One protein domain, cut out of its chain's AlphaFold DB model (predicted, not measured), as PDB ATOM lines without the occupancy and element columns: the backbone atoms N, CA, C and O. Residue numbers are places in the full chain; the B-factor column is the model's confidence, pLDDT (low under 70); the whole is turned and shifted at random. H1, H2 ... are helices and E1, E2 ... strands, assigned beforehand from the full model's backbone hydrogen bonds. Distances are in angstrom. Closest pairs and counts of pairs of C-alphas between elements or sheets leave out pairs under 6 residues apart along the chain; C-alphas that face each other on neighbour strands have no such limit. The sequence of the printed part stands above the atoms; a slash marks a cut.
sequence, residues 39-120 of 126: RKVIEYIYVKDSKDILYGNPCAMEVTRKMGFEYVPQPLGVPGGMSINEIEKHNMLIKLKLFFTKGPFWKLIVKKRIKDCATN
ATOM      1  N   ARG A  39     245.677 286.151 293.625       75.06
ATOM      2  CA  ARG A  39     245.078 284.831 293.397       75.06
ATOM      3  C   ARG A  39     245.711 283.844 294.376       75.06
ATOM      4  O   ARG A  39     246.935 283.758 294.464       75.06
ATOM      5  N   LYS A  40     244.883 283.122 295.131       78.75
ATOM      6  CA  LYS A  40     245.366 282.013 295.959       78.75
ATOM      7  C   LYS A  40     245.806 280.899 295.013       78.75
ATOM      8  O   LYS A  40     245.012 280.464 294.186       78.75
ATOM      9  N   VAL A  41     247.063 280.481 295.117       84.31
ATOM     10  CA  VAL A  41     247.552 279.292 294.411       84.31
ATOM     11  C   VAL A  41     246.891 278.081 295.063       84.31
ATOM     12  O   VAL A  41     246.966 277.933 296.284       84.31
ATOM     13  N   ILE A  42     246.195 277.278 294.262       89.62
ATOM     14  CA  ILE A  42     245.539 276.044 294.698       89.62
ATOM     15  C   ILE A  42     246.386 274.891 294.172       89.62
ATOM     16  O   ILE A  42     246.620 274.798 292.971       89.62
ATOM     17  N   GLU A  43     246.863 274.049 295.081       94.06
ATOM     18  CA  GLU A  43     247.630 272.848 294.746       94.06
ATOM     19  C   GLU A  43     246.686 271.674 294.451       94.06
ATOM     20  O   GLU A  43     245.680 271.506 295.141       94.06
ATOM     21  N   TYR A  44     246.999 270.819 293.479       93.56
ATOM     22  CA  TYR A  44     246.126 269.693 293.133       93.56
ATOM     23  C   TYR A  44     246.599 268.388 293.764       93.56
ATOM     24  O   TYR A  44     247.745 267.984 293.609       93.56
ATOM     25  N   ILE A  45     245.701 267.692 294.463       94.06
ATOM     26  CA  ILE A  45     245.951 266.329 294.933       94.06
ATOM     27  C   ILE A  45     245.172 265.375 294.041       94.06
ATOM     28  O   ILE A  45     243.942 265.318 294.096       94.06
ATOM     29  N   TYR A  46     245.897 264.601 293.246       92.69
ATOM     30  CA  TYR A  46     245.299 263.651 292.320       92.69
ATOM     31  C   TYR A  46     244.870 262.383 293.048       92.69
ATOM     32  O   TYR A  46     245.635 261.807 293.827       92.69
ATOM     33  N   VAL A  47     243.649 261.930 292.794       90.62
ATOM     34  CA  VAL A  47     243.124 260.674 293.333       90.62
ATOM     35  C   VAL A  47     242.663 259.774 292.198       90.62
ATOM     36  O   VAL A  47     242.235 260.258 291.155       90.62
ATOM     37  N   LYS A  48     242.760 258.460 292.405       86.31
ATOM     38  CA  LYS A  48     242.316 257.469 291.417       86.31
ATOM     39  C   LYS A  48     240.788 257.413 291.340       86.31
ATOM     40  O   LYS A  48     240.239 257.380 290.247       86.31
ATOM     41  N   ASP A  49     240.132 257.499 292.498       81.75
ATOM     42  CA  ASP A  49     238.681 257.391 292.644       81.75
ATOM     43  C   ASP A  49     238.088 258.631 293.319       81.75
ATOM     44  O   ASP A  49     238.688 259.218 294.222       81.75
ATOM     45  N   SER A  50     236.875 259.005 292.913       82.62
ATOM     46  CA  SER A  50     236.146 260.159 293.450       82.62
ATOM     47  C   SER A  50     235.322 259.859 294.709       82.62
ATOM     48  O   SER A  50     234.815 260.794 295.332       82.62
ATOM     49  N   LYS A  51     235.210 258.584 295.111       77.31
ATOM     50  CA  LYS A  51     234.305 258.129 296.183       77.31
ATOM     51  C   LYS A  51     234.535 258.829 297.524       77.31
ATOM     52  O   LYS A  51     233.592 259.199 298.190       77.31
ATOM     53  N   ASP A  52     235.774 259.096 297.921       77.31
ATOM     54  CA  ASP A  52     236.045 259.677 299.249       77.31
ATOM     55  C   ASP A  52     236.136 261.213 299.272       77.31
ATOM     56  O   ASP A  52     236.358 261.805 300.333       77.31
ATOM     57  N   ILE A  53     236.038 261.878 298.115       85.12
ATOM     58  CA  ILE A  53     236.397 263.301 297.981       85.12
ATOM     59  C   ILE A  53     235.212 264.230 297.706       85.12
ATOM     60  O   ILE A  53     235.428 265.440 297.665       85.12
ATOM     61  N   LEU A  54     233.995 263.690 297.535       87.44
ATOM     62  CA  LEU A  54     232.797 264.449 297.139       87.44
ATOM     63  C   LEU A  54     233.100 265.438 295.999       87.44
ATOM     64  O   LEU A  54     232.876 266.647 296.098       87.44
ATOM     65  N   TYR A  55     233.708 264.928 294.927       87.25
ATOM     66  CA  TYR A  55     234.102 265.770 293.804       87.25
ATOM     67  C   TYR A  55     232.873 266.399 293.140       87.25
ATOM     68  O   TYR A  55     231.915 265.703 292.823       87.25
ATOM     69  N   GLY A  56     232.911 267.715 292.919       87.50
ATOM     70  CA  GLY A  56     231.779 268.484 292.390       87.50
ATOM     71  C   GLY A  56     230.836 269.043 293.460       87.50
ATOM     72  O   GLY A  56     230.048 269.938 293.159       87.50
ATOM     73  N   ASN A  57     230.949 268.607 294.718       91.12
ATOM     74  CA  ASN A  57     230.177 269.181 295.813       91.12
ATOM     75  C   ASN A  57     230.768 270.546 296.230       91.12
ATOM     76  O   ASN A  57     231.933 270.608 296.651       91.12
ATOM     77  N   PRO A  58     229.998 271.650 296.180       92.56
ATOM     78  CA  PRO A  58     230.525 272.986 296.456       92.56
ATOM     79  C   PRO A  58     231.054 273.131 297.890       92.56
ATOM     80  O   PRO A  58     232.053 273.822 298.099       92.56
ATOM     81  N   CYS A  59     230.454 272.442 298.868       92.25
ATOM     82  CA  CYS A  59     230.914 272.450 300.257       92.25
ATOM     83  C   CYS A  59     232.292 271.781 300.388       92.25
ATOM     84  O   CYS A  59     233.218 272.357 300.966       92.25
ATOM     85  N   ALA A  60     232.477 270.599 299.791       92.81
ATOM     86  CA  ALA A  60     233.752 269.879 299.835       92.81
ATOM     87  C   ALA A  60     234.874 270.635 299.092       92.81
ATOM     88  O   ALA A  60     236.012 270.734 299.576       92.81
ATOM     89  N   MET A  61     234.545 271.240 297.949       92.56
ATOM     90  CA  MET A  61     235.467 272.081 297.186       92.56
ATOM     91  C   MET A  61     235.885 273.322 297.978       92.56
ATOM     92  O   MET A  61     237.063 273.673 298.014       92.56
ATOM     93  N   GLU A  62     234.957 273.976 298.672       93.62
ATOM     94  CA  GLU A  62     235.285 275.138 299.493       93.62
ATOM     95  C   GLU A  62     236.204 274.767 300.670       93.62
ATOM     96  O   GLU A  62     237.161 275.490 300.964       93.62
ATOM     97  N   VAL A  63     235.966 273.624 301.323       93.81
ATOM     98  CA  VAL A  63     236.803 273.121 302.427       93.81
ATOM     99  C   VAL A  63     238.252 272.939 301.986       93.81
ATOM    100  O   VAL A  63     239.166 273.423 302.659       93.81
ATOM    101  N   THR A  64     238.467 272.261 300.861       94.19
ATOM    102  CA  THR A  64     239.810 271.997 300.329       94.19
ATOM    103  C   THR A  64     240.472 273.292 299.852       94.19
ATOM    104  O   THR A  64     241.573 273.624 300.304       94.19
ATOM    105  N   ARG A  65     239.765 274.123 299.070       93.25
ATOM    106  CA  ARG A  65     240.284 275.408 298.564       93.25
ATOM    107  C   ARG A  65     240.641 276.390 299.677       93.25
ATOM    108  O   ARG A  65     241.643 277.098 299.573       93.25
ATOM    109  N   LYS A  66     239.891 276.410 300.788       92.00
ATOM    110  CA  LYS A  66     240.246 277.185 301.997       92.00
ATOM    111  C   LYS A  66     241.574 276.727 302.606       92.00
ATOM    112  O   LYS A  66     242.296 277.544 303.183       92.00
ATOM    113  N   MET A  67     241.921 275.450 302.462       90.88
ATOM    114  CA  MET A  67     243.216 274.904 302.874       90.88
ATOM    115  C   MET A  67     244.321 275.077 301.823       90.88
ATOM    116  O   MET A  67     245.482 274.844 302.146       90.88
ATOM    117  N   GLY A  68     243.999 275.567 300.625       92.06
ATOM    118  CA  GLY A  68     244.973 275.840 299.565       92.06
ATOM    119  C   GLY A  68     245.289 274.634 298.686       92.06
ATOM    120  O   GLY A  68     246.315 274.636 298.013       92.06
ATOM    121  N   PHE A  69     244.428 273.616 298.685       94.81
ATOM    122  CA  PHE A  69     244.534 272.497 297.758       94.81
ATOM    123  C   PHE A  69     243.156 272.089 297.226       94.81
ATOM    124  O   PHE A  69     242.141 272.540 297.741       94.81
ATOM    125  N   GLU A  70     243.098 271.239 296.211       94.06
ATOM    126  CA  GLU A  70     241.853 270.695 295.665       94.06
ATOM    127  C   GLU A  70     242.072 269.249 295.218       94.06
ATOM    128  O   GLU A  70     243.121 268.916 294.665       94.06
ATOM    129  N   TYR A  71     241.104 268.372 295.494       93.62
ATOM    130  CA  TYR A  71     241.163 266.995 295.012       93.62
ATOM    131  C   TYR A  71     240.701 266.922 293.562       93.62
ATOM    132  O   TYR A  71     239.637 267.438 293.230       93.62
ATOM    133  N   VAL A  72     241.478 266.240 292.723       91.56
ATOM    134  CA  VAL A  72     241.162 266.057 291.305       91.56
ATOM    135  C   VAL A  72     241.167 264.563 290.985       91.56
ATOM    136  O   VAL A  72     242.201 263.913 291.169       91.56
ATOM    137  N   PRO A  73     240.045 263.983 290.528       90.44
ATOM    138  CA  PRO A  73     240.034 262.611 290.051       90.44
ATOM    139  C   PRO A  73     240.815 262.533 288.738       90.44
ATOM    140  O   PRO A  73     240.494 263.218 287.768       90.44
ATOM    141  N   GLN A  74     241.851 261.700 288.712       88.81
ATOM    142  CA  GLN A  74     242.632 261.414 287.518       88.81
ATOM    143  C   GLN A  74     242.682 259.895 287.318       88.81
ATOM    144  O   GLN A  74     243.398 259.209 288.057       88.81
ATOM    145  N   PRO A  75     241.929 259.350 286.343       82.88
ATOM    146  CA  PRO A  75     242.004 257.932 286.026       82.88
ATOM    147  C   PRO A  75     243.393 257.588 285.480       82.88
ATOM    148  O   PRO A  75     244.066 258.412 284.859       82.88
ATOM    149  N   LEU A  76     243.838 256.359 285.723       83.06
ATOM    150  CA  LEU A  76     245.123 255.869 285.227       83.06
ATOM    151  C   LEU A  76     244.988 255.371 283.784       83.06
ATOM    152  O   LEU A  76     243.939 254.863 283.397       83.06
ATOM    153  N   GLY A  77     246.062 255.473 282.998       79.88
ATOM    154  CA  GLY A  77     246.120 254.889 281.651       79.88
ATOM    155  C   GLY A  77     245.433 255.704 280.550       79.88
ATOM    156  O   GLY A  77     245.344 255.230 279.422       79.88
ATOM    157  N   VAL A  78     244.980 256.928 280.838       81.31
ATOM    158  CA  VAL A  78     244.517 257.866 279.805       81.31
ATOM    159  C   VAL A  78     245.706 258.479 279.054       81.31
ATOM    160  O   VAL A  78     246.661 258.934 279.694       81.31
ATOM    161  N   PRO A  79     245.667 258.530 277.708       79.75
ATOM    162  CA  PRO A  79     246.710 259.175 276.919       79.75
ATOM    163  C   PRO A  79     246.803 260.666 277.279       79.75
ATOM    164  O   PRO A  79     245.792 261.360 277.343       79.75
ATOM    165  N   GLY A  80     248.020 261.148 277.549       80.69
ATOM    166  CA  GLY A  80     248.271 262.517 278.027       80.69
ATOM    167  C   GLY A  80     248.096 262.721 279.539       80.69
ATOM    168  O   GLY A  80     248.293 263.831 280.028       80.69
ATOM    169  N   GLY A  81     247.743 261.671 280.291       80.81
ATOM    170  CA  GLY A  81     247.721 261.686 281.753       80.81
ATOM    171  C   GLY A  81     249.111 261.527 282.375       80.81
ATOM    172  O   GLY A  81     250.040 261.030 281.740       80.81
ATOM    173  N   MET A  82     249.244 261.924 283.643       82.19
ATOM    174  CA  MET A  82     250.464 261.670 284.414       82.19
ATOM    175  C   MET A  82     250.615 260.180 284.712       82.19
ATOM    176  O   MET A  82     249.633 259.467 284.940       82.19
ATOM    177  N   SER A  83     251.861 259.718 284.760       88.00
ATOM    178  CA  SER A  83     252.169 258.371 285.231       88.00
ATOM    179  C   SER A  83     251.881 258.228 286.732       88.00
ATOM    180  O   SER A  83     251.865 259.202 287.488       88.00
ATOM    181  N   ILE A  84     251.698 256.987 287.195       87.44
ATOM    182  CA  ILE A  84     251.441 256.681 288.615       87.44
ATOM    183  C   ILE A  84     252.541 257.273 289.508       87.44
ATOM    184  O   ILE A  84     252.251 257.918 290.514       87.44
ATOM    185  N   ASN A  85     253.800 257.109 289.102       89.19
ATOM    186  CA  ASN A  85     254.955 257.574 289.865       89.19
ATOM    187  C   ASN A  85     255.015 259.105 289.957       89.19
ATOM    188  O   ASN A  85     255.424 259.648 290.983       89.19
ATOM    189  N   GLU A  86     254.626 259.810 288.895       89.62
ATOM    190  CA  GLU A  86     254.563 261.274 288.895       89.62
ATOM    191  C   GLU A  86     253.452 261.775 289.816       89.62
ATOM    192  O   GLU A  86     253.703 262.652 290.644       89.62
ATOM    193  N   ILE A  87     252.265 261.160 289.748       91.31
ATOM    194  CA  ILE A  87     251.136 261.468 290.633       91.31
ATOM    195  C   ILE A  87     251.524 261.264 292.099       91.31
ATOM    196  O   ILE A  87     251.258 262.120 292.944       91.31
ATOM    197  N   GLU A  88     252.164 260.142 292.424       92.12
ATOM    198  CA  GLU A  88     252.549 259.823 293.796       92.12
ATOM    199  C   GLU A  88     253.597 260.795 294.341       92.12
ATOM    200  O   GLU A  88     253.421 261.312 295.447       92.12
ATOM    201  N   LYS A  89     254.635 261.118 293.557       94.00
ATOM    202  CA  LYS A  89     255.653 262.110 293.942       94.00
ATOM    203  C   LYS A  89     255.047 263.502 294.114       94.00
ATOM    204  O   LYS A  89     255.304 264.156 295.126       94.00
ATOM    205  N   HIS A  90     254.213 263.939 293.173       92.69
ATOM    206  CA  HIS A  90     253.527 265.228 293.245       92.69
ATOM    207  C   HIS A  90     252.648 265.326 294.500       92.69
ATOM    208  O   HIS A  90     252.791 266.242 295.314       92.69
ATOM    209  N   ASN A  91     251.807 264.314 294.721       94.75
ATOM    210  CA  ASN A  91     250.958 264.229 295.901       94.75
ATOM    211  C   ASN A  91     251.770 264.192 297.196       94.75
ATOM    212  O   ASN A  91     251.351 264.782 298.189       94.75
ATOM    213  N   MET A  92     252.905 263.490 297.224       95.38
ATOM    214  CA  MET A  92     253.774 263.422 298.398       95.38
ATOM    215  C   MET A  92     254.314 264.807 298.760       95.38
ATOM    216  O   MET A  92     254.225 265.199 299.923       95.38
ATOM    217  N   LEU A  93     254.795 265.571 297.775       95.44
ATOM    218  CA  LEU A  93     255.296 266.932 297.982       95.44
ATOM    219  C   LEU A  93     254.205 267.867 298.519       95.44
ATOM    220  O   LEU A  93     254.434 268.594 299.487       95.44
ATOM    221  N   ILE A  94     252.995 267.806 297.960       94.69
ATOM    222  CA  ILE A  94     251.872 268.626 298.437       94.69
ATOM    223  C   ILE A  94     251.438 268.205 299.839       94.69
ATOM    224  O   ILE A  94     251.231 269.057 300.701       94.69
ATOM    225  N   LYS A  95     251.330 266.900 300.110       94.06
ATOM    226  CA  LYS A  95     250.977 266.393 301.444       94.06
ATOM    227  C   LYS A  95     252.015 266.796 302.486       94.06
ATOM    228  O   LYS A  95     251.629 267.161 303.594       94.06
ATOM    229  N   LEU A  96     253.301 266.774 302.134       95.75
ATOM    230  CA  LEU A  96     254.386 267.236 302.995       95.75
ATOM    231  C   LEU A  96     254.271 268.746 303.256       95.75
ATOM    232  O   LEU A  96     254.313 269.185 304.403       95.75
ATOM    233  N   LYS A  97     254.018 269.545 302.215       94.69
ATOM    234  CA  LYS A  97     253.746 270.982 302.351       94.69
ATOM    235  C   LYS A  97     252.539 271.249 303.252       94.69
ATOM    236  O   LYS A  97     252.609 272.114 304.122       94.69
ATOM    237  N   LEU A  98     251.441 270.510 303.097       94.25
ATOM    238  CA  LEU A  98     250.252 270.627 303.950       94.25
ATOM    239  C   LEU A  98     250.537 270.221 305.394       94.25
ATOM    240  O   LEU A  98     250.077 270.895 306.311       94.25
ATOM    241  N   PHE A  99     251.340 269.181 305.604       94.88
ATOM    242  CA  PHE A  99     251.779 268.770 306.933       94.88
ATOM    243  C   PHE A  99     252.489 269.914 307.670       94.88
ATOM    244  O   PHE A  99     252.131 270.214 308.807       94.88
ATOM    245  N   PHE A 100     253.412 270.619 307.008       95.00
ATOM    246  CA  PHE A 100     254.138 271.740 307.618       95.00
ATOM    247  C   PHE A 100     253.336 273.048 307.690       95.00
ATOM    248  O   PHE A 100     253.512 273.820 308.625       95.00
ATOM    249  N   THR A 101     252.446 273.317 306.730       92.75
ATOM    250  CA  THR A 101     251.705 274.594 306.668       92.75
ATOM    251  C   THR A 101     250.365 274.576 307.404       92.75
ATOM    252  O   THR A 101     249.905 275.623 307.855       92.75
ATOM    253  N   LYS A 102     249.707 273.414 307.504       93.19
ATOM    254  CA  LYS A 102     248.385 273.229 308.135       93.19
ATOM    255  C   LYS A 102     248.422 272.312 309.359       93.19
ATOM    256  O   LYS A 102     247.434 272.253 310.088       93.19
ATOM    257  N   GLY A 103     249.540 271.633 309.597       92.94
ATOM    258  CA  GLY A 103     249.766 270.772 310.753       92.94
ATOM    259  C   GLY A 103     249.497 269.288 310.478       92.94
ATOM    260  O   GLY A 103     248.816 268.940 309.513       92.94
ATOM    261  N   PRO A 104     249.979 268.386 311.351       93.12
ATOM    262  CA  PRO A 104     249.962 266.934 311.139       93.12
ATOM    263  C   PRO A 104     248.559 266.327 311.000       93.12
ATOM    264  O   PRO A 104     248.384 265.289 310.365       93.12
ATOM    265  N   PHE A 105     247.540 266.991 311.549       94.69
ATOM    266  CA  PHE A 105     246.157 266.516 311.553       94.69
ATOM    267  C   PHE A 105     245.299 267.080 310.413       94.69
ATOM    268  O   PHE A 105     244.089 266.843 310.390       94.69
ATOM    269  N   TRP A 106     245.890 267.792 309.442       94.25
ATOM    270  CA  TRP A 106     245.156 268.411 308.328       94.25
ATOM    271  C   TRP A 106     244.216 267.420 307.627       94.25
ATOM    272  O   TRP A 106     243.052 267.728 307.376       94.25
ATOM    273  N   LYS A 107     244.684 266.187 307.393       92.44
ATOM    274  CA  LYS A 107     243.920 265.141 306.707       92.44
ATOM    275  C   LYS A 107     242.679 264.718 307.497       92.44
ATOM    276  O   LYS A 107     241.629 264.495 306.900       92.44
ATOM    277  N   LEU A 108     242.779 264.635 308.828       94.31
ATOM    278  CA  LEU A 108     241.642 264.303 309.696       94.31
ATOM    279  C   LEU A 108     240.594 265.418 309.674       94.31
ATOM    280  O   LEU A 108     239.405 265.134 309.552       94.31
ATOM    281  N   ILE A 109     241.039 266.676 309.729       93.81
ATOM    282  CA  ILE A 109     240.153 267.846 309.679       93.81
ATOM    283  C   ILE A 109     239.403 267.888 308.344       93.81
ATOM    284  O   ILE A 109     238.185 268.052 308.335       93.81
ATOM    285  N   VAL A 110     240.111 267.704 307.225       93.62
ATOM    286  CA  VAL A 110     239.504 267.659 305.886       93.62
ATOM    287  C   VAL A 110     238.485 266.535 305.800       93.62
ATOM    288  O   VAL A 110     237.350 266.783 305.413       93.62
ATOM    289  N   LYS A 111     238.858 265.313 306.203       92.38
ATOM    290  CA  LYS A 111     237.962 264.154 306.125       92.38
ATOM    291  C   LYS A 111     236.694 264.364 306.951       92.38
ATOM    292  O   LYS A 111     235.615 264.035 306.480       92.38
ATOM    293  N   LYS A 112     236.814 264.932 308.156       93.75
ATOM    294  CA  LYS A 112     235.655 265.264 308.993       93.75
ATOM    295  C   LYS A 112     234.739 266.269 308.294       93.75
ATOM    296  O   LYS A 112     233.565 265.987 308.124       93.75
ATOM    297  N   ARG A 113     235.291 267.378 307.795       93.44
ATOM    298  CA  ARG A 113     234.505 268.415 307.109       93.44
ATOM    299  C   ARG A 113     233.856 267.930 305.816       93.44
ATOM    300  O   ARG A 113     232.737 268.320 305.527       93.44
ATOM    301  N   ILE A 114     234.539 267.084 305.047       92.31
ATOM    302  CA  ILE A 114     233.976 266.472 303.837       92.31
ATOM    303  C   ILE A 114     232.797 265.559 304.201       92.31
ATOM    304  O   ILE A 114     231.766 265.621 303.540       92.31
ATOM    305  N   LYS A 115     232.898 264.775 305.283       91.62
ATOM    306  CA  LYS A 115     231.758 263.997 305.794       91.62
ATOM    307  C   LYS A 115     230.608 264.892 306.251       91.62
ATOM    308  O   LYS A 115     229.469 264.611 305.903       91.62
ATOM    309  N   ASP A 116     230.905 265.975 306.966       93.12
ATOM    310  CA  ASP A 116     229.885 266.941 307.385       93.12
ATOM    311  C   ASP A 116     229.176 267.545 306.154       93.12
ATOM    312  O   ASP A 116     227.954 267.670 306.142       93.12
ATOM    313  N   CYS A 117     229.921 267.855 305.083       91.81
ATOM    314  CA  CYS A 117     229.347 268.284 303.806       91.81
ATOM    315  C   CYS A 117     228.416 267.218 303.217       91.81
ATOM    316  O   CYS A 117     227.281 267.546 302.892       91.81
ATOM    317  N   ALA A 118     228.867 265.961 303.139       90.88
ATOM    318  CA  ALA A 118     228.079 264.840 302.622       90.88
ATOM    319  C   ALA A 118     226.747 264.678 303.365       90.88
ATOM    320  O   ALA A 118     225.692 264.572 302.746       90.88
ATOM    321  N   THR A 119     226.796 264.712 304.700       90.62
ATOM    322  CA  THR A 119     225.611 264.605 305.556       90.62
ATOM    323  C   THR A 119     224.649 265.772 305.346       90.62
ATOM    324  O   THR A 119     223.448 265.549 305.241       90.62
ATOM    325  N   ASN A 120     225.158 267.002 305.241       90.25
ATOM    326  CA  ASN A 120     224.317 268.191 305.086       90.25
ATOM    327  C   ASN A 120     223.719 268.331 303.681       90.25
ATOM    328  O   ASN A 120     222.621 268.864 303.541       90.25
TER     329      ASN A 120
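AT A GLANCE: This is residues 39 to 120 of the 126 residues of an uncharacterized protein of Rickettsiales bacterium (UniProt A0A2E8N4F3). A small ribbon of two parallel strands, E1 and E2, sits near the middle, with the long helix H2 packed beside E1 and the short helix H1 packed beside E2. H3 lies side by side with H1, running back along it, and stands about perpendicular to H2. The printed part has 82 residues, with three named helices and two named strands in the order E1, H1, E2, H2, H3; the class is mostly helix. The whole is compact, with a radius of gyration of the C-alphas of 12.9 A and spans of 37 by 28 by 25 A.

HOW THE PARTS SIT: Look first at E1, residues 43 to 47, and E2, residues 69 to 73: they are parallel neighbours at 30 degrees, with N 45 and O 70 within hydrogen-bond range at 2.9 A and N 70 and O 43 at 2.8 A. With H1, residues 58 to 67, they form a strand-helix-strand unit, two parallel neighbour strands with a helix between them along the chain. The closest C-alphas of H1 and E2, Thr 64 and Glu 70, are 5.3 A apart. Next find H2, residues 84 to 102; the closest C-alphas of E1 and H2, those of Ile 45 and Asn 91, are 5.5 A apart. H3, residues 106 to 120, touches H1 at a shallow tilt of 18 degrees, opposite ways, with the C-alphas of Ala 60 and Ile 114 closest at 5.3 A. H2 and H3 are close but not clearly touching, about perpendicular at 85 degrees, with the C-alphas of Phe 99 and Trp 106 closest at 6.8 A. E1 and E2 are both apart from H3. In H1, H2 and H3 every O i to N i+4 pair is within hydrogen-bond range.

IN THESE COORDINATES: Find C-alpha 43 at (247.630, 272.848, 294.746), where E1 begins; E1 measures 13.1 A and E2 13.3 A. H1 measures 14.4 A. From C-alpha 84 at (251.441, 256.681, 288.615) H2 runs 25.8 A, and H3 runs 21.1 A to C-alpha 120 at (224.317, 268.191, 305.086).

THE WHOLE: The two C-alphas farthest apart, those of Pro 79 and Asn 120, are 37.1 A apart. The printed part has no cut. The links H1 to E2 and H2 to H3 are tight, those from E1 to H1 and E2 to H2 are short, and no link is long. The mean pLDDT of the printed part is 90.1, and no printed residue is under 70.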